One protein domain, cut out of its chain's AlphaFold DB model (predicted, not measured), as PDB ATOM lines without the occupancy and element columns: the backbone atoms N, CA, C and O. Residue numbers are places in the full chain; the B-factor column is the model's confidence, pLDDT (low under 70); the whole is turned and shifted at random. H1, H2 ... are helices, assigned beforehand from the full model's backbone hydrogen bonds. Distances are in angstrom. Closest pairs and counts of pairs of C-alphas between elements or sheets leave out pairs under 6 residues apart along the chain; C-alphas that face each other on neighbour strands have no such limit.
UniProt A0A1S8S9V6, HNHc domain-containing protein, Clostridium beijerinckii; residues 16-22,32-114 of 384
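AT A GLANCE: This is residues 16 to 22 and 32 to 114 of the 384 residues of the protein "HNHc domain-containing protein" of Clostridium beijerinckii (UniProt A0A1S8S9V6). One long helix, H6, makes the core of a small helical domain; H2 and H4 each pack on it at a steep tilt but stay apart from each other, and H3 lies farther out, near H4 and H6 but touching no helix. The short helix H1 lies on the opposite side of H6 from H3, H5 sits at the far end beyond the first residues of H6, and the tail of residues 109 to 114 lies at the other end. The printed part has 90 residues with six named helices, in the order H1, H2, H3, H4, H5, H6, and no named strand; its class is all helix. It is compact, with a radius of gyration of the C-alphas of 12.3 A and spans of 37 by 32 by 24 A.

IN THESE COORDINATES: H6 is the longest helix, residues 93 to 108, and measures 22.2 A from the C-alpha of Glu 93 at (316.362, 360.520, 235.808) to that of Tyr 108 at (337.024, 359.401, 243.946). H2, residues 37 to 45, is 12.3 A long from first to last C-alpha. H3, residues 56 to 64, is 12.1 A long, and its first C-alpha, that of Lys 56, is at (338.583, 369.101, 242.231). H4, residues 74 to 81, is 10.1 A long. Two helices have four residues each: H1, residues 16 to 19, 5.3 A long, begins with C-alpha 16 at (329.733, 348.098, 245.220), and H5, residues 87 to 90, is 5.4 A long.

HOW THE PARTS SIT: H6 is the hub, touching H1, H2 and H4. H4 touches it with 13 pairs of C-alphas within 8 A. Their closest C-alphas are those of Ala 78 and Ile 97, 5.2 A apart. H4 and H6 run opposite ways at a steep tilt of 59 degrees. H2 touches residues 96 to 100 of H6 alone, and the closest C-alphas, those of Tyr 39 and Asn 96, are 6.3 A apart. H2 and H6 run the same way at a steep tilt of 67 degrees, only just short of about perpendicular. H1 and H6 only just touch, with 3 pairs of C-alphas within 8 A; H6 takes part with residues 101 to 105 alone, and the closest C-alphas are those of Val 19 and Asp 102, 5.8 A apart. H5 is close to H6 but not clearly touching, the closest C-alphas being those of Tyr 89 and Asn 96 at 7.7 A. H3 touches no helix; it is near H4 and near H6, with 5 pairs of C-alphas within 10 A in each case. Among the pairs that stay apart are H2 and H4, H2 and H3, and H1 and H3. In H2, H3, H4 and H6 every pair of O of residue i and N of residue i+4 is within hydrogen-bond range, while H1 and H5 are too short for such a pair.

THE WHOLE: The two C-alphas farthest apart are those of Glu 87 and Met 114, at 37.9 A. Residues 23 to 31 are cut out, and C-alphas 22 and 32 on the two sides of the cut are 9.3 A apart; the link from H1 to H2 runs across this cut. Of the links that are printed whole, H4 to H5 and H5 to H6 are tight, H2 to H3 and H3 to H4 are short, and none is long. The mean pLDDT of the printed part is 76.6, and 25 residues of this predicted model are under 70: residues 16 to 22, 32 to 37, 84 to 91 and 111 to 114.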
ATOM      1  N   LYS A  16     328.633 348.407 246.145       63.56
ATOM      2  CA  LYS A  16     329.733 348.098 245.220       63.56
ATOM      3  C   LYS A  16     329.245 347.304 244.008       63.56
ATOM      4  O   LYS A  16     329.571 347.663 242.888       63.56
ATOM      5  N   LYS A  17     328.405 346.280 244.217       63.03
ATOM      6  CA  LYS A  17     327.886 345.416 243.139       63.03
ATOM      7  C   LYS A  17     327.045 346.166 242.099       63.03
ATOM      8  O   LYS A  17     326.951 345.699 240.974       63.03
ATOM      9  N   GLN A  18     326.439 347.293 242.472       63.38
ATOM     10  CA  GLN A  18     325.648 348.128 241.561       63.38
ATOM     11  C   GLN A  18     326.516 349.076 240.724       63.38
ATOM     12  O   GLN A  18     326.084 349.504 239.664       63.38
ATOM     13  N   VAL A  19     327.731 349.377 241.191       59.81
ATOM     14  CA  VAL A  19     328.703 350.253 240.517       59.81
ATOM     15  C   VAL A  19     329.685 349.443 239.661       59.81
ATOM     16  O   VAL A  19     330.110 349.867 238.593       59.81
ATOM     17  N   THR A  20     330.057 348.236 240.101       52.78
ATOM     18  CA  THR A  20     331.110 347.423 239.468       52.78
ATOM     19  C   THR A  20     330.608 346.469 238.380       52.78
ATOM     20  O   THR A  20     331.339 345.561 238.007       52.78
ATOM     21  N   GLY A  21     329.382 346.632 237.876       49.34
ATOM     22  CA  GLY A  21     328.845 345.779 236.806       49.34
ATOM     23  C   GLY A  21     329.509 345.973 235.434       49.34
ATOM     24  O   GLY A  21     329.348 345.112 234.578       49.34
ATOM     25  N   TRP A  22     330.249 347.074 235.225       51.12
ATOM     26  CA  TRP A  22     330.671 347.524 233.884       51.12
ATOM     27  C   TRP A  22     332.110 348.056 233.784       51.12
ATOM     28  O   TRP A  22     332.527 348.490 232.716       51.12
ATOM     29  N   TYR A  32     335.255 354.942 230.698       51.00
ATOM     30  CA  TYR A  32     333.959 355.614 230.561       51.00
ATOM     31  C   TYR A  32     332.798 354.717 231.014       51.00
ATOM     32  O   TYR A  32     332.823 353.511 230.756       51.00
ATOM     33  N   PRO A  33     331.738 355.273 231.632       49.59
ATOM     34  CA  PRO A  33     330.468 354.569 231.789       49.59
ATOM     35  C   PRO A  33     329.855 354.344 230.396       49.59
ATOM     36  O   PRO A  33     329.259 355.246 229.806       49.59
ATOM     37  N   SER A  34     330.027 353.146 229.834       50.03
ATOM     38  CA  SER A  34     329.652 352.826 228.446       50.03
ATOM     39  C   SER A  34     328.153 352.962 228.144       50.03
ATOM     40  O   SER A  34     327.774 353.074 226.980       50.03
ATOM     41  N   GLN A  35     327.291 352.986 229.166       54.19
ATOM     42  CA  GLN A  35     325.837 353.009 228.984       54.19
ATOM     43  C   GLN A  35     325.211 354.410 228.964       54.19
ATOM     44  O   GLN A  35     324.094 354.539 228.475       54.19
ATOM     45  N   TYR A  36     325.911 355.472 229.391       65.81
ATOM     46  CA  TYR A  36     325.287 356.785 229.634       65.81
ATOM     47  C   TYR A  36     326.223 357.984 229.362       65.81
ATOM     48  O   TYR A  36     326.152 359.016 230.033       65.81
ATOM     49  N   HIS A  37     327.092 357.863 228.350       67.56
ATOM     50  CA  HIS A  37     328.108 358.864 227.975       67.56
ATOM     51  C   HIS A  37     327.544 360.273 227.703       67.56
ATOM     52  O   HIS A  37     328.199 361.268 227.999       67.56
ATOM     53  N   ILE A  38     326.305 360.370 227.210       74.88
ATOM     54  CA  ILE A  38     325.649 361.657 226.928       74.88
ATOM     55  C   ILE A  38     325.585 362.574 228.159       74.88
ATOM     56  O   ILE A  38     325.839 363.768 228.048       74.88
ATOM     57  N   TYR A  39     325.314 362.008 229.339       78.25
ATOM     58  CA  TYR A  39     325.224 362.778 230.577       78.25
ATOM     59  C   TYR A  39     326.596 363.289 231.004       78.25
ATOM     60  O   TYR A  39     326.739 364.451 231.364       78.25
ATOM     61  N   TYR A  40     327.616 362.433 230.919       76.69
ATOM     62  CA  TYR A  40     328.996 362.787 231.236       76.69
ATOM     63  C   TYR A  40     329.474 364.005 230.435       76.69
ATOM     64  O   TYR A  40     329.930 364.989 231.018       76.69
ATOM     65  N   GLU A  41     329.317 363.959 229.108       80.75
ATOM     66  CA  GLU A  41     329.731 365.056 228.230       80.75
ATOM     67  C   GLU A  41     328.970 366.345 228.531       80.75
ATOM     68  O   GLU A  41     329.538 367.433 228.456       80.75
ATOM     69  N   GLU A  42     327.711 366.249 228.950       84.88
ATOM     70  CA  GLU A  42     326.950 367.425 229.339       84.88
ATOM     71  C   GLU A  42     327.448 368.053 230.648       84.88
ATOM     72  O   GLU A  42     327.666 369.266 230.694       84.88
ATOM     73  N   TYR A  43     327.680 367.264 231.705       87.31
ATOM     74  CA  TYR A  43     328.261 367.787 232.949       87.31
ATOM     75  C   TYR A  43     329.636 368.418 232.698       87.31
ATOM     76  O   TYR A  43     329.963 369.454 233.282       87.31
ATOM     77  N   ARG A  44     330.429 367.823 231.802       85.38
ATOM     78  CA  ARG A  44     331.739 368.337 231.394       85.38
ATOM     79  C   ARG A  44     331.614 369.645 230.611       85.38
ATOM     80  O   ARG A  44     332.298 370.612 230.938       85.38
ATOM     81  N   ALA A  45     330.701 369.721 229.642       86.81
ATOM     82  CA  ALA A  45     330.432 370.929 228.860       86.81
ATOM     83  C   ALA A  45     329.917 372.090 229.726       86.81
ATOM     84  O   ALA A  45     330.247 373.248 229.473       86.81
ATOM     85  N   ARG A  46     329.153 371.783 230.783       89.00
ATOM     86  CA  ARG A  46     328.702 372.756 231.793       89.00
ATOM     87  C   ARG A  46     329.794 373.135 232.808       89.00
ATOM     88  O   ARG A  46     329.555 373.996 233.649       89.00
ATOM     89  N   GLY A  47     330.979 372.520 232.745       88.88
ATOM     90  CA  GLY A  47     332.098 372.787 233.654       88.88
ATOM     91  C   GLY A  47     331.883 372.276 235.083       88.88
ATOM     92  O   GLY A  47     332.491 372.801 236.011       88.88
ATOM     93  N   ILE A  48     331.007 371.284 235.267       90.75
ATOM     94  CA  ILE A  48     330.656 370.712 236.576       90.75
ATOM     95  C   ILE A  48     331.642 369.604 236.978       90.75
ATOM     96  O   ILE A  48     331.933 369.451 238.162       90.75
ATOM     97  N   ILE A  49     332.166 368.851 236.007       90.19
ATOM     98  CA  ILE A  49     333.110 367.740 236.222       90.19
ATOM     99  C   ILE A  49     334.371 367.881 235.357       90.19
ATOM    100  O   ILE A  49     334.382 368.632 234.380       90.19
ATOM    101  N   SER A  50     335.426 367.130 235.689       86.50
ATOM    102  CA  SER A  50     336.669 367.024 234.911       86.50
ATOM    103  C   SER A  50     337.173 365.585 234.747       86.50
ATOM    104  O   SER A  50     336.765 364.667 235.454       86.50
ATOM    105  N   ASP A  51     338.135 365.368 233.852       81.88
ATOM    106  CA  ASP A  51     338.666 364.028 233.565       81.88
ATOM    107  C   ASP A  51     339.827 363.658 234.509       81.88
ATOM    108  O   ASP A  51     340.871 363.161 234.086       81.88
ATOM    109  N   THR A  52     339.689 363.941 235.808       76.81
ATOM    110  CA  THR A  52     340.753 363.699 236.793       76.81
ATOM    111  C   THR A  52     340.295 362.828 237.959       76.81
ATOM    112  O   THR A  52     339.152 362.896 238.418       76.81
ATOM    113  N   LYS A  53     341.215 361.993 238.467       79.62
ATOM    114  CA  LYS A  53     341.037 361.324 239.762       79.62
ATOM    115  C   LYS A  53     340.989 362.379 240.859       79.62
ATOM    116  O   LYS A  53     341.785 363.319 240.840       79.62
ATOM    117  N   ASN A  54     340.115 362.180 241.840       76.88
ATOM    118  CA  ASN A  54     339.802 363.167 242.867       76.88
ATOM    119  C   ASN A  54     339.451 364.525 242.253       76.88
ATOM    120  O   ASN A  54     340.107 365.529 242.545       76.88
ATOM    121  N   ASP A  55     338.440 364.527 241.386       88.56
ATOM    122  CA  ASP A  55     338.051 365.686 240.596       88.56
ATOM    123  C   ASP A  55     337.776 366.913 241.476       88.56
ATOM    124  O   ASP A  55     336.759 367.030 242.156       88.56
ATOM    125  N   LYS A  56     338.698 367.873 241.442       88.12
ATOM    126  CA  LYS A  56     338.583 369.101 242.231       88.12
ATOM    127  C   LYS A  56     337.498 370.036 241.704       88.12
ATOM    128  O   LYS A  56     336.990 370.834 242.488       88.12
ATOM    129  N   VAL A  57     337.168 369.956 240.412       92.94
ATOM    130  CA  VAL A  57     336.115 370.772 239.793       92.94
ATOM    131  C   VAL A  57     334.779 370.371 240.398       92.94
ATOM    132  O   VAL A  57     334.134 371.205 241.037       92.94
ATOM    133  N   LEU A  58     334.445 369.078 240.336       93.75
ATOM    134  CA  LEU A  58     333.237 368.567 240.969       93.75
ATOM    135  C   LEU A  58     333.249 368.770 242.487       93.75
ATOM    136  O   LEU A  58     332.239 369.179 243.050       93.75
ATOM    137  N   TYR A  59     334.377 368.537 243.164       91.56
ATOM    138  CA  TYR A  59     334.471 368.756 244.610       91.56
ATOM    139  C   TYR A  59     334.072 370.186 245.003       91.56
ATOM    140  O   TYR A  59     333.231 370.364 245.881       91.56
ATOM    141  N   ASN A  60     334.640 371.198 244.340       91.44
ATOM    142  CA  ASN A  60     334.316 372.596 244.624       91.44
ATOM    143  C   ASN A  60     332.857 372.906 244.275       91.44
ATOM    144  O   ASN A  60     332.159 373.510 245.084       91.44
ATOM    145  N   TYR A  61     332.361 372.409 243.139       94.06
ATOM    146  CA  TYR A  61     330.964 372.588 242.745       94.06
ATOM    147  C   TYR A  61     329.986 372.043 243.798       94.06
ATOM    148  O   TYR A  61     329.003 372.704 244.141       94.06
ATOM    149  N   LEU A  62     330.258 370.851 244.343       92.75
ATOM    150  CA  LEU A  62     329.435 370.233 245.385       92.75
ATOM    151  C   LEU A  62     329.429 371.047 246.685       92.75
ATOM    152  O   LEU A  62     328.402 371.097 247.363       92.75
ATOM    153  N   ILE A  63     330.556 371.673 247.031       89.12
ATOM    154  CA  ILE A  63     330.686 372.544 248.206       89.12
ATOM    155  C   ILE A  63     329.905 373.838 248.002       89.12
ATOM    156  O   ILE A  63     329.055 374.176 248.825       89.12
ATOM    157  N   ASP A  64     330.160 374.528 246.894       92.81
ATOM    158  CA  ASP A  64     329.606 375.853 246.612       92.81
ATOM    159  C   ASP A  64     328.075 375.822 246.497       92.81
ATOM    160  O   ASP A  64     327.400 376.789 246.846       92.81
ATOM    161  N   ASN A  65     327.517 374.682 246.076       90.38
ATOM    162  CA  ASN A  65     326.076 374.467 245.941       90.38
ATOM    163  C   ASN A  65     325.451 373.676 247.108       90.38
ATOM    164  O   ASN A  65     324.278 373.314 247.040       90.38
ATOM    165  N   ASN A  66     326.209 373.394 248.176       89.56
ATOM    166  CA  ASN A  66     325.746 372.645 249.351       89.56
ATOM    167  C   ASN A  66     325.090 371.286 249.004       89.56
ATOM    168  O   ASN A  66     324.046 370.895 249.536       89.56
ATOM    169  N   LEU A  67     325.702 370.565 248.066       89.25
ATOM    170  CA  LEU A  67     325.207 369.286 247.550       89.25
ATOM    171  C   LEU A  67     325.779 368.085 248.311       89.25
ATOM    172  O   LEU A  67     325.274 366.969 248.174       89.25
ATOM    173  N   LEU A  68     326.791 368.298 249.152       81.69
ATOM    174  CA  LEU A  68     327.257 367.281 250.089       81.69
ATOM    175  C   LEU A  68     326.156 367.011 251.133       81.69
ATOM    176  O   LEU A  68     325.542 367.929 251.670       81.69
ATOM    177  N   GLY A  69     325.803 365.738 251.330       77.31
ATOM    178  CA  GLY A  69     324.857 365.306 252.368       77.31
ATOM    179  C   GLY A  69     325.427 365.439 253.781       77.31
ATOM    180  O   GLY A  69     326.511 365.981 253.971       77.31
ATOM    181  N   GLU A  70     324.699 364.917 254.771       72.81
ATOM    182  CA  GLU A  70     325.204 364.804 256.151       72.81
ATOM    183  C   GLU A  70     326.312 363.744 256.261       72.81
ATOM    184  O   GLU A  70     327.278 363.926 256.998       72.81
ATOM    185  N   ASP A  71     326.213 362.685 255.453       75.38
ATOM    186  CA  ASP A  71     327.189 361.606 255.338       75.38
ATOM    187  C   ASP A  71     327.677 361.450 253.888       75.38
ATOM    188  O   ASP A  71     327.003 361.829 252.924       75.38
ATOM    189  N   LEU A  72     328.856 360.841 253.706       79.75
ATOM    190  CA  LEU A  72     329.350 360.525 252.368       79.75
ATOM    191  C   LEU A  72     328.520 359.400 251.741       79.75
ATOM    192  O   LEU A  72     328.709 358.224 252.067       79.75
ATOM    193  N   CYS A  73     327.671 359.752 250.773       85.00
ATOM    194  CA  CYS A  73     327.019 358.776 249.913       85.00
ATOM    195  C   CYS A  73     326.909 359.224 248.458       85.00
ATOM    196  O   CYS A  73     326.215 360.183 248.133       85.00
ATOM    197  N   TYR A  74     327.558 358.483 247.555       86.38
ATOM    198  CA  TYR A  74     327.541 358.794 246.125       86.38
ATOM    199  C   TYR A  74     326.151 358.751 245.510       86.38
ATOM    200  O   TYR A  74     325.869 359.562 244.640       86.38
ATOM    201  N   LEU A  75     325.270 357.858 245.969       84.31
ATOM    202  CA  LEU A  75     323.897 357.815 245.469       84.31
ATOM    203  C   LEU A  75     323.126 359.094 245.831       84.31
ATOM    204  O   LEU A  75     322.378 359.620 245.013       84.31
ATOM    205  N   GLU A  76     323.311 359.604 247.048       86.81
ATOM    206  CA  GLU A  76     322.666 360.845 247.482       86.81
ATOM    207  C   GLU A  76     323.249 362.062 246.770       86.81
ATOM    208  O   GLU A  76     322.493 362.913 246.307       86.81
ATOM    209  N   ILE A  77     324.577 362.115 246.633       89.75
ATOM    210  CA  ILE A  77     325.261 363.168 245.877       89.75
ATOM    211  C   ILE A  77     324.778 363.161 244.423       89.75
ATOM    212  O   ILE A  77     324.381 364.205 243.919       89.75
ATOM    213  N   ALA A  78     324.728 361.994 243.771       88.31
ATOM    214  CA  ALA A  78     324.231 361.856 242.406       88.31
ATOM    215  C   ALA A  78     322.782 362.350 242.277       88.31
ATOM    216  O   ALA A  78     322.499 363.175 241.417       88.31
ATOM    217  N   ARG A  79     321.881 361.941 243.182       87.00
ATOM    218  CA  ARG A  79     320.479 362.407 243.205       87.00
ATOM    219  C   ARG A  79     320.344 363.921 243.341       87.00
ATOM    220  O   ARG A  79     319.450 364.503 242.738       87.00
ATOM    221  N   LYS A  80     321.198 364.545 244.154       88.12
ATOM    222  CA  LYS A  80     321.216 366.001 244.344       88.12
ATOM    223  C   LYS A  80     321.820 366.742 243.152       88.12
ATOM    224  O   LYS A  80     321.457 367.889 242.924       88.12
ATOM    225  N   LEU A  81     322.743 366.108 242.432       87.00
ATOM    226  CA  LEU A  81     323.460 366.713 241.313       87.00
ATOM    227  C   LEU A  81     322.697 366.629 239.984       87.00
ATOM    228  O   LEU A  81     322.981 367.418 239.087       87.00
ATOM    229  N   VAL A  82     321.752 365.690 239.851       82.12
ATOM    230  CA  VAL A  82     321.019 365.450 238.598       82.12
ATOM    231  C   VAL A  82     320.421 366.730 238.025       82.12
ATOM    232  O   VAL A  82     319.650 367.427 238.684       82.12
ATOM    233  N   LEU A  83     320.755 367.000 236.762       70.50
ATOM    234  CA  LEU A  83     320.227 368.120 235.987       70.50
ATOM    235  C   LEU A  83     318.739 367.886 235.690       70.50
ATOM    236  O   LEU A  83     318.388 366.967 234.952       70.50
ATOM    237  N   LYS A  84     317.864 368.717 236.270       66.50
ATOM    238  CA  LYS A  84     316.396 368.637 236.101       66.50
ATOM    239  C   LYS A  84     315.831 369.662 235.119       66.50
ATOM    240  O   LYS A  84     314.623 369.716 234.918       66.50
ATOM    241  N   ASP A  85     316.706 370.467 234.528       62.12
ATOM    242  CA  ASP A  85     316.321 371.663 233.778       62.12
ATOM    243  C   ASP A  85     315.917 371.372 232.321       62.12
ATOM    244  O   ASP A  85     315.492 372.290 231.625       62.12
ATOM    245  N   ASP A  86     316.037 370.121 231.854       58.81
ATOM    246  CA  ASP A  86     315.702 369.725 230.482       58.81
ATOM    247  C   ASP A  86     314.620 368.634 230.450       58.81
ATOM    248  O   ASP A  86     314.713 367.614 231.143       58.81
ATOM    249  N   GLU A  87     313.597 368.826 229.613       55.88
ATOM    250  CA  GLU A  87     312.433 367.931 229.500       55.88
ATOM    251  C   GLU A  87     312.840 366.525 229.017       55.88
ATOM    252  O   GLU A  87     312.224 365.521 229.379       55.88
ATOM    253  N   TYR A  88     313.953 366.441 228.277       59.34
ATOM    254  CA  TYR A  88     314.581 365.189 227.852       59.34
ATOM    255  C   TYR A  88     315.094 364.339 229.033       59.34
ATOM    256  O   TYR A  88     315.016 363.109 228.989       59.34
ATOM    257  N   TYR A  89     315.559 364.972 230.116       58.06
ATOM    258  CA  TYR A  89     316.150 364.288 231.273       58.06
ATOM    259  C   TYR A  89     315.144 363.898 232.355       58.06
ATOM    260  O   TYR A  89     315.427 362.998 233.147       58.06
ATOM    261  N   LEU A  90     313.942 364.481 232.343       58.00
ATOM    262  CA  LEU A  90     312.861 364.113 233.266       58.00
ATOM    263  C   LEU A  90     312.415 362.651 233.104       58.00
ATOM    264  O   LEU A  90     312.084 361.994 234.086       58.00
ATOM    265  N   ASN A  91     312.455 362.111 231.881       59.16
ATOM    266  CA  ASN A  91     312.026 360.736 231.595       59.16
ATOM    267  C   ASN A  91     313.134 359.683 231.785       59.16
ATOM    268  O   ASN A  91     312.884 358.494 231.592       59.16
ATOM    269  N   LYS A  92     314.356 360.108 232.141       71.00
ATOM    270  CA  LYS A  92     315.547 359.251 232.276       71.00
ATOM    271  C   LYS A  92     316.384 359.589 233.516       71.00
ATOM    272  O   LYS A  92     317.596 359.386 233.545       71.00
ATOM    273  N   GLU A  93     315.726 360.088 234.559       77.88
ATOM    274  CA  GLU A  93     316.362 360.520 235.808       77.88
ATOM    275  C   GLU A  93     317.231 359.412 236.434       77.88
ATOM    276  O   GLU A  93     318.350 359.678 236.867       77.88
ATOM    277  N   GLU A  94     316.763 358.159 236.422       79.06
ATOM    278  CA  GLU A  94     317.521 357.019 236.959       79.06
ATOM    279  C   GLU A  94     318.815 356.740 236.177       79.06
ATOM    280  O   GLU A  94     319.851 356.494 236.794       79.06
ATOM    281  N   GLU A  95     318.791 356.863 234.845       78.75
ATOM    282  CA  GLU A  95     319.980 356.704 233.991       78.75
ATOM    283  C   GLU A  95     321.040 357.775 234.308       78.75
ATOM    284  O   GLU A  95     322.235 357.483 234.388       78.75
ATOM    285  N   ASN A  96     320.601 359.017 234.541       81.12
ATOM    286  CA  ASN A  96     321.476 360.129 234.912       81.12
ATOM    287  C   ASN A  96     322.099 359.920 236.306       81.12
ATOM    288  O   ASN A  96     323.309 360.076 236.485       81.12
ATOM    289  N   ILE A  97     321.282 359.507 237.287       83.44
ATOM    290  CA  ILE A  97     321.745 359.182 238.647       83.44
ATOM    291  C   ILE A  97     322.815 358.092 238.597       83.44
ATOM    292  O   ILE A  97     323.855 358.224 239.246       83.44
ATOM    293  N   ASP A  98     322.564 357.019 237.849       78.31
ATOM    294  CA  ASP A  98     323.492 355.897 237.747       78.31
ATOM    295  C   ASP A  98     324.804 356.315 237.075       78.31
ATOM    296  O   ASP A  98     325.872 356.055 237.630       78.31
ATOM    297  N   SER A  99     324.732 357.069 235.973       79.94
ATOM    298  CA  SER A  99     325.909 357.631 235.295       79.94
ATOM    299  C   SER A  99     326.772 358.477 236.237       79.94
ATOM    300  O   SER A  99     327.992 358.305 236.319       79.94
ATOM    301  N   MET A 100     326.142 359.354 237.023       85.69
ATOM    302  CA  MET A 100     326.858 360.211 237.964       85.69
ATOM    303  C   MET A 100     327.434 359.434 239.152       85.69
ATOM    304  O   MET A 100     328.544 359.712 239.606       85.69
ATOM    305  N   ARG A 101     326.713 358.434 239.666       84.31
ATOM    306  CA  ARG A 101     327.218 357.555 240.728       84.31
ATOM    307  C   ARG A 101     328.468 356.803 240.270       84.31
ATOM    308  O   ARG A 101     329.426 356.695 241.040       84.31
ATOM    309  N   ASP A 102     328.466 356.316 239.035       78.88
ATOM    310  CA  ASP A 102     329.600 355.608 238.451       78.88
ATOM    311  C   ASP A 102     330.787 356.552 238.240       78.88
ATOM    312  O   ASP A 102     331.915 356.202 238.590       78.88
ATOM    313  N   TYR A 103     330.537 357.784 237.783       84.56
ATOM    314  CA  TYR A 103     331.563 358.822 237.700       84.56
ATOM    315  C   TYR A 103     332.166 359.171 239.071       84.56
ATOM    316  O   TYR A 103     333.387 359.246 239.210       84.56
ATOM    317  N   LEU A 104     331.340 359.335 240.110       86.69
ATOM    318  CA  LEU A 104     331.807 359.591 241.477       86.69
ATOM    319  C   LEU A 104     332.724 358.465 241.970       86.69
ATOM    320  O   LEU A 104     333.793 358.730 242.518       86.69
ATOM    321  N   TYR A 105     332.356 357.206 241.735       82.19
ATOM    322  CA  TYR A 105     333.225 356.085 242.084       82.19
ATOM    323  C   TYR A 105     334.492 356.033 241.231       82.19
ATOM    324  O   TYR A 105     335.577 355.780 241.751       82.19
ATOM    325  N   TRP A 106     334.382 356.305 239.934       82.25
ATOM    326  CA  TRP A 106     335.529 356.382 239.045       82.25
ATOM    327  C   TRP A 106     336.527 357.448 239.505       82.25
ATOM    328  O   TRP A 106     337.721 357.158 239.612       82.25
ATOM    329  N   SER A 107     336.060 358.663 239.789       81.69
ATOM    330  CA  SER A 107     336.922 359.792 240.132       81.69
ATOM    331  C   SER A 107     337.494 359.647 241.540       81.69
ATOM    332  O   SER A 107     338.705 359.767 241.725       81.69
ATOM    333  N   TYR A 108     336.653 359.350 242.530       80.69
ATOM    334  CA  TYR A 108     337.024 359.401 243.946       80.69
ATOM    335  C   TYR A 108     337.319 358.033 244.570       80.69
ATOM    336  O   TYR A 108     337.774 357.972 245.709       80.69
ATOM    337  N   GLY A 109     337.076 356.935 243.856       75.62
ATOM    338  CA  GLY A 109     337.314 355.584 244.357       75.62
ATOM    339  C   GLY A 109     336.284 355.150 245.398       75.62
ATOM    340  O   GLY A 109     335.147 355.630 245.436       75.62
ATOM    341  N   ASN A 110     336.662 354.204 246.253       71.31
ATOM    342  CA  ASN A 110     335.778 353.695 247.294       71.31
ATOM    343  C   ASN A 110     335.516 354.792 248.356       71.31
ATOM    344  O   ASN A 110     336.459 355.427 248.827       71.31
ATOM    345  N   PRO A 111     334.253 355.048 248.754       67.81
ATOM    346  CA  PRO A 111     333.900 356.050 249.764       67.81
ATOM    347  C   PRO A 111     334.511 355.797 251.147       67.81
ATOM    348  O   PRO A 111     334.535 356.708 251.972       67.81
ATOM    349  N   THR A 112     335.015 354.591 251.425       57.12
ATOM    350  CA  THR A 112     335.749 354.314 252.668       57.12
ATOM    351  C   THR A 112     337.221 354.713 252.614       57.12
ATOM    352  O   THR A 112     337.841 354.844 253.671       57.12
ATOM    353  N   ASP A 113     337.786 354.893 251.421       55.53
ATOM    354  CA  ASP A 113     339.214 355.151 251.247       55.53
ATOM    355  C   ASP A 113     339.514 356.626 251.559       55.53
ATOM    356  O   ASP A 113     338.665 357.491 251.381       55.53
ATOM    357  N   MET A 114     340.693 356.945 252.098       50.97
ATOM    358  CA  MET A 114     341.031 358.328 252.493       50.97
ATOM    359  C   MET A 114     341.773 359.118 251.415       50.97
ATOM    360  O   MET A 114     341.971 360.322 251.578       50.97
TER     361      MET A 114